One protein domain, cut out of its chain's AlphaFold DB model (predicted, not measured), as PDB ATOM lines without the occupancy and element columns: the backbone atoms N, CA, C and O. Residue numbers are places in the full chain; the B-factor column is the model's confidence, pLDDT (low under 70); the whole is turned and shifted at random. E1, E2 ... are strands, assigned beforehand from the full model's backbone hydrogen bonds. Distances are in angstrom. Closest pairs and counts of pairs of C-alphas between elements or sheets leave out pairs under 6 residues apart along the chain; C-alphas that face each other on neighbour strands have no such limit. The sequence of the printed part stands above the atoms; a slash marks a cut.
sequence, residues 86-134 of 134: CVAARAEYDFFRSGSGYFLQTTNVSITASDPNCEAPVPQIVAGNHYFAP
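This is residues 86 to 134 of the 134 residues of an uncharacterized protein of Teladorsagia circumcincta (UniProt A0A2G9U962). A long, strongly twisted hairpin of strands E1 and E2 makes the length of this domain, and the short strand E3 runs beside part of E1. The printed part has 49 residues, with three named strands in the order E1, E2, E3, and no named helix: all strand. The mixed sheet runs E2 E1 E3. The whole is loose, with a radius of gyration of the C-alphas of 12.9 A, and spans 40 by 21 by 14 A.

Look first at E1, residues 87 to 98, and E2, residues 101 to 113: this hairpin is antiparallel at 161 degrees, with N 90 and O 110 within hydrogen-bond range at 2.8 A. E2 bends by 64 degrees at residue 110. E3, residues 124 to 128, is parallel to E1 at 25 degrees, with N 93 and O 124 within range at 2.8 A. E2 and E3 are apart.

Find C-alpha 87 at (237.921, 118.839, 144.098); from there E1 runs 34.1 A. E2 runs 33.7 A, and E3 11.6 A to C-alpha 128 at (227.921, 127.834, 168.152).

The C-alphas farthest apart, of Gly 99 and Pro 116, are 40.6 A apart. The printed part has no cut and no long link. Confidence is under 70 at residues 86, 88, 114 to 120 and 131 to 134.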
ATOM      1  N   CYS A  86     237.774 118.805 139.435       64.81
ATOM      2  CA  CYS A  86     237.857 119.866 140.425       64.81
ATOM      3  C   CYS A  86     237.337 119.329 141.756       64.81
ATOM      4  O   CYS A  86     236.165 118.984 141.897       64.81
ATOM      5  N   VAL A  87     238.232 119.256 142.735       70.38
ATOM      6  CA  VAL A  87     237.921 118.839 144.098       70.38
ATOM      7  C   VAL A  87     238.068 120.026 145.033       70.38
ATOM      8  O   VAL A  87     239.002 120.816 144.913       70.38
ATOM      9  N   ALA A  88     237.145 120.147 145.976       69.19
ATOM     10  CA  ALA A  88     237.162 121.183 146.989       69.19
ATOM     11  C   ALA A  88     237.102 120.562 148.385       69.19
ATOM     12  O   ALA A  88     236.435 119.551 148.618       69.19
ATOM     13  N   ALA A  89     237.800 121.188 149.330       73.75
ATOM     14  CA  ALA A  89     237.660 120.855 150.737       73.75
ATOM     15  C   ALA A  89     236.366 121.490 151.261       73.75
ATOM     16  O   ALA A  89     236.233 122.714 151.287       73.75
ATOM     17  N   ARG A  90     235.415 120.654 151.673       76.94
ATOM     18  CA  ARG A  90     234.214 121.069 152.393       76.94
ATOM     19  C   ARG A  90     234.463 120.890 153.882       76.94
ATOM     20  O   ARG A  90     234.970 119.854 154.307       76.94
ATOM     21  N   ALA A  91     234.100 121.895 154.660       82.25
ATOM     22  CA  ALA A  91     234.172 121.835 156.106       82.25
ATOM     23  C   ALA A  91     232.965 122.534 156.725       82.25
ATOM     24  O   ALA A  91     232.454 123.521 156.185       82.25
ATOM     25  N   GLU A  92     232.540 122.002 157.858       85.44
ATOM     26  CA  GLU A  92     231.594 122.642 158.757       85.44
ATOM     27  C   GLU A  92     232.372 123.421 159.818       85.44
ATOM     28  O   GLU A  92     233.553 123.165 160.078       85.44
ATOM     29  N   TYR A  93     231.733 124.430 160.393       85.19
ATOM     30  CA  TYR A  93     232.349 125.280 161.395       85.19
ATOM     31  C   TYR A  93     231.414 125.499 162.572       85.19
ATOM     32  O   TYR A  93     230.234 125.804 162.400       85.19
ATOM     33  N   ASP A  94     231.985 125.443 163.767       84.94
ATOM     34  CA  ASP A  94     231.328 125.870 164.989       84.94
ATOM     35  C   ASP A  94     231.856 127.252 165.380       84.94
ATOM     36  O   ASP A  94     233.070 127.478 165.458       84.94
ATOM     37  N   PHE A  95     230.946 128.197 165.608       85.75
ATOM     38  CA  PHE A  95     231.286 129.575 165.944       85.75
ATOM     39  C   PHE A  95     231.170 129.835 167.445       85.75
ATOM     40  O   PHE A  95     230.089 129.780 168.037       85.75
ATOM     41  N   PHE A  96     232.292 130.188 168.065       85.38
ATOM     42  CA  PHE A  96     232.359 130.476 169.489       85.38
ATOM     43  C   PHE A  96     232.779 131.917 169.749       85.38
ATOM     44  O   PHE A  96     233.793 132.397 169.248       85.38
ATOM     45  N   ARG A  97     232.037 132.591 170.622       83.00
ATOM     46  CA  ARG A  97     232.422 133.851 171.247       83.00
ATOM     47  C   ARG A  97     232.866 133.589 172.682       83.00
ATOM     48  O   ARG A  97     232.130 132.977 173.457       83.00
ATOM     49  N   SER A  98     234.043 134.084 173.050       84.31
ATOM     50  CA  SER A  98     234.543 134.055 174.428       84.31
ATOM     51  C   SER A  98     235.055 135.442 174.805       84.31
ATOM     52  O   SER A  98     236.043 135.930 174.252       84.31
ATOM     53  N   GLY A  99     234.335 136.123 175.701       84.62
ATOM     54  CA  GLY A  99     234.586 137.527 176.031       84.62
ATOM     55  C   GLY A  99     234.447 138.445 174.808       84.62
ATOM     56  O   GLY A  99     233.376 138.541 174.202       84.62
ATOM     57  N   SER A 100     235.540 139.129 174.457       79.69
ATOM     58  CA  SER A 100     235.659 139.978 173.261       79.69
ATOM     59  C   SER A 100     236.215 139.249 172.029       79.69
ATOM     60  O   SER A 100     236.289 139.854 170.962       79.69
ATOM     61  N   GLY A 101     236.614 137.980 172.161       79.12
ATOM     62  CA  GLY A 101     237.194 137.183 171.081       79.12
ATOM     63  C   GLY A 101     236.180 136.281 170.378       79.12
ATOM     64  O   GLY A 101     235.181 135.864 170.970       79.12
ATOM     65  N   TYR A 102     236.491 135.943 169.127       84.31
ATOM     66  CA  TYR A 102     235.740 135.001 168.298       84.31
ATOM     67  C   TYR A 102     236.670 133.898 167.798       84.31
ATOM     68  O   TYR A 102     237.813 134.168 167.426       84.31
ATOM     69  N   PHE A 103     236.171 132.668 167.768       83.31
ATOM     70  CA  PHE A 103     236.899 131.492 167.315       83.31
ATOM     71  C   PHE A 103     235.985 130.645 166.429       83.31
ATOM     72  O   PHE A 103     234.812 130.454 166.741       83.31
ATOM     73  N   LEU A 104     236.536 130.141 165.327       84.19
ATOM     74  CA  LEU A 104     235.886 129.174 164.448       84.19
ATOM     75  C   LEU A 104     236.595 127.838 164.625       84.19
ATOM     76  O   LEU A 104     237.803 127.743 164.395       84.19
ATOM     77  N   GLN A 105     235.855 126.819 165.038       82.12
ATOM     78  CA  GLN A 105     236.355 125.455 165.096       82.12
ATOM     79  C   GLN A 105     235.886 124.709 163.855       82.12
ATOM     80  O   GLN A 105     234.693 124.623 163.603       82.12
ATOM     81  N   THR A 106     236.821 124.155 163.093       83.38
ATOM     82  CA  THR A 106     236.491 123.326 161.936       83.38
ATOM     83  C   THR A 106     236.032 121.943 162.392       83.38
ATOM     84  O   THR A 106     236.748 121.253 163.123       83.38
ATOM     85  N   THR A 107     234.871 121.520 161.915       79.56
ATOM     86  CA  THR A 107     234.290 120.192 162.100       79.56
ATOM     87  C   THR A 107     233.990 119.571 160.729       79.56
ATOM     88  O   THR A 107     233.972 120.253 159.707       79.56
ATOM     89  N   ASN A 108     233.852 118.243 160.681       80.19
ATOM     90  CA  ASN A 108     233.421 117.495 159.493       80.19
ATOM     91  C   ASN A 108     234.120 117.888 158.164       80.19
ATOM     92  O   ASN A 108     233.495 118.361 157.213       80.19
ATOM     93  N   VAL A 109     235.445 117.717 158.102       82.12
ATOM     94  CA  VAL A 109     236.235 118.028 156.898       82.12
ATOM     95  C   VAL A 109     236.178 116.865 155.914       82.12
ATOM     96  O   VAL A 109     236.545 115.739 156.249       82.12
ATOM     97  N   SER A 110     235.785 117.144 154.677       79.88
ATOM     98  CA  SER A 110     235.759 116.172 153.583       79.88
ATOM     99  C   SER A 110     236.264 116.790 152.283       79.88
ATOM    100  O   SER A 110     236.211 118.001 152.080       79.88
ATOM    101  N   ILE A 111     236.777 115.947 151.390       79.56
ATOM    102  CA  ILE A 111     237.097 116.342 150.018       79.56
ATOM    103  C   ILE A 111     235.909 115.925 149.162       79.56
ATOM    104  O   ILE A 111     235.519 114.759 149.174       79.56
ATOM    105  N   THR A 112     235.327 116.876 148.446       74.75
ATOM    106  CA  THR A 112     234.160 116.652 147.592       74.75
ATOM    107  C   THR A 112     234.399 117.226 146.201       74.75
ATOM    108  O   THR A 112     235.369 117.956 145.984       74.75
ATOM    109  N   ALA A 113     233.532 116.889 145.251       72.31
ATOM    110  CA  ALA A 113     233.524 117.555 143.958       72.31
ATOM    111  C   ALA A 113     233.222 119.049 144.161       72.31
ATOM    112  O   ALA A 113     232.322 119.419 144.916       72.31
ATOM    113  N   SER A 114     234.021 119.899 143.527       67.50
ATOM    114  CA  SER A 114     233.833 121.347 143.526       67.50
ATOM    115  C   SER A 114     232.652 121.729 142.630       67.50
ATOM    116  O   SER A 114     232.248 120.953 141.761       67.50
ATOM    117  N   ASP A 115     232.110 122.931 142.830       66.81
ATOM    118  CA  ASP A 115     231.088 123.487 141.944       66.81
ATOM    119  C   ASP A 115     231.597 123.594 140.489       66.81
ATOM    120  O   ASP A 115     232.810 123.595 140.261       66.81
ATOM    121  N   PRO A 116     230.713 123.711 139.475       61.28
ATOM    122  CA  PRO A 116     231.094 123.689 138.053       61.28
ATOM    123  C   PRO A 116     232.165 124.711 137.638       61.28
ATOM    124  O   PRO A 116     232.843 124.513 136.633       61.28
ATOM    125  N   ASN A 117     232.342 125.780 138.418       62.91
ATOM    126  CA  ASN A 117     233.363 126.813 138.211       62.91
ATOM    127  C   ASN A 117     234.646 126.577 139.025       62.91
ATOM    128  O   ASN A 117     235.471 127.478 139.164       62.91
ATOM    129  N   CYS A 118     234.814 125.380 139.587       63.16
ATOM    130  CA  CYS A 118     235.887 125.033 140.512       63.16
ATOM    131  C   CYS A 118     235.945 125.976 141.730       63.16
ATOM    132  O   CYS A 118     237.017 126.244 142.277       63.16
ATOM    133  N   GLU A 119     234.788 126.504 142.142       63.69
ATOM    134  CA  GLU A 119     234.649 127.326 143.339       63.69
ATOM    135  C   GLU A 119     234.620 126.448 144.592       63.69
ATOM    136  O   GLU A 119     234.057 125.346 144.625       63.69
ATOM    137  N   ALA A 120     235.275 126.937 145.644       65.94
ATOM    138  CA  ALA A 120     235.210 126.302 146.942       65.94
ATOM    139  C   ALA A 120     233.789 126.494 147.492       65.94
ATOM    140  O   ALA A 120     233.284 127.620 147.463       65.94
ATOM    141  N   PRO A 121     233.153 125.437 148.019       70.19
ATOM    142  CA  PRO A 121     231.813 125.547 148.561       70.19
ATOM    143  C   PRO A 121     231.803 126.550 149.715       70.19
ATOM    144  O   PRO A 121     232.754 126.628 150.503       70.19
ATOM    145  N   VAL A 122     230.710 127.307 149.828       76.38
ATOM    146  CA  VAL A 122     230.540 128.291 150.902       76.38
ATOM    147  C   VAL A 122     230.676 127.591 152.265       76.38
ATOM    148  O   VAL A 122     229.986 126.593 152.501       76.38
ATOM    149  N   PRO A 123     231.543 128.089 153.170       76.69
ATOM    150  CA  PRO A 123     231.689 127.546 154.517       76.69
ATOM    151  C   PRO A 123     230.354 127.530 155.262       76.69
ATOM    152  O   PRO A 123     229.657 128.543 155.307       76.69
ATOM    153  N   GLN A 124     230.007 126.399 155.875       81.38
ATOM    154  CA  GLN A 124     228.769 126.275 156.645       81.38
ATOM    155  C   GLN A 124     229.060 126.388 158.139       81.38
ATOM    156  O   GLN A 124     229.841 125.605 158.671       81.38
ATOM    157  N   ILE A 125     228.423 127.351 158.810       84.31
ATOM    158  CA  ILE A 125     228.445 127.454 160.273       84.31
ATOM    159  C   ILE A 125     227.248 126.663 160.805       84.31
ATOM    160  O   ILE A 125     226.106 127.050 160.557       84.31
ATOM    161  N   VAL A 126     227.503 125.542 161.480       86.50
ATOM    162  CA  VAL A 126     226.461 124.568 161.864       86.50
ATOM    163  C   VAL A 126     226.068 124.658 163.333       86.50
ATOM    164  O   VAL A 126     224.915 124.391 163.674       86.50
ATOM    165  N   ALA A 127     226.987 125.074 164.203       83.19
ATOM    166  CA  ALA A 127     226.716 125.255 165.621       83.19
ATOM    167  C   ALA A 127     227.507 126.432 166.202       83.19
ATOM    168  O   ALA A 127     228.324 127.069 165.536       83.19
ATOM    169  N   GLY A 128     227.234 126.755 167.463       83.56
ATOM    170  CA  GLY A 128     227.921 127.834 168.152       83.56
ATOM    171  C   GLY A 128     227.190 128.333 169.386       83.56
ATOM    172  O   GLY A 128     226.028 128.007 169.621       83.56
ATOM    173  N   ASN A 129     227.879 129.156 170.176       82.25
ATOM    174  CA  ASN A 129     227.278 129.872 171.311       82.25
ATOM    175  C   ASN A 129     226.867 131.315 170.949       82.25
ATOM    176  O   ASN A 129     226.443 132.086 171.814       82.25
ATOM    177  N   HIS A 130     227.031 131.694 169.683       79.00
ATOM    178  CA  HIS A 130     226.662 132.996 169.155       79.00
ATOM    179  C   HIS A 130     226.265 132.865 167.684       79.00
ATOM    180  O   HIS A 130     226.679 131.926 167.008       79.00
ATOM    181  N   TYR A 131     225.474 133.811 167.186       67.19
ATOM    182  CA  TYR A 131     225.076 133.846 165.782       67.19
ATOM    183  C   TYR A 131     226.001 134.780 165.005       67.19
ATOM    184  O   TYR A 131     226.307 135.882 165.465       67.19
ATOM    185  N   PHE A 132     226.435 134.341 163.826       61.44
ATOM    186  CA  PHE A 132     227.064 135.202 162.832       61.44
ATOM    187  C   PHE A 132     225.952 135.727 161.916       61.44
ATOM    188  O   PHE A 132     225.373 134.955 161.155       61.44
ATOM    189  N   ALA A 133     225.594 137.007 162.041       56.72
ATOM    190  CA  ALA A 133     224.720 137.666 161.074       56.72
ATOM    191  C   ALA A 133     225.605 138.197 159.928       56.72
ATOM    192  O   ALA A 133     226.513 138.978 160.231       56.72
ATOM    193  N   PRO A 134     225.417 137.728 158.679       52.78
ATOM    194  CA  PRO A 134     226.192 138.183 157.525       52.78
ATOM    195  C   PRO A 134     225.924 139.649 157.168       52.78
ATOM    196  O   PRO A 134     224.805 140.141 157.447       52.78
TER     197      PRO A 134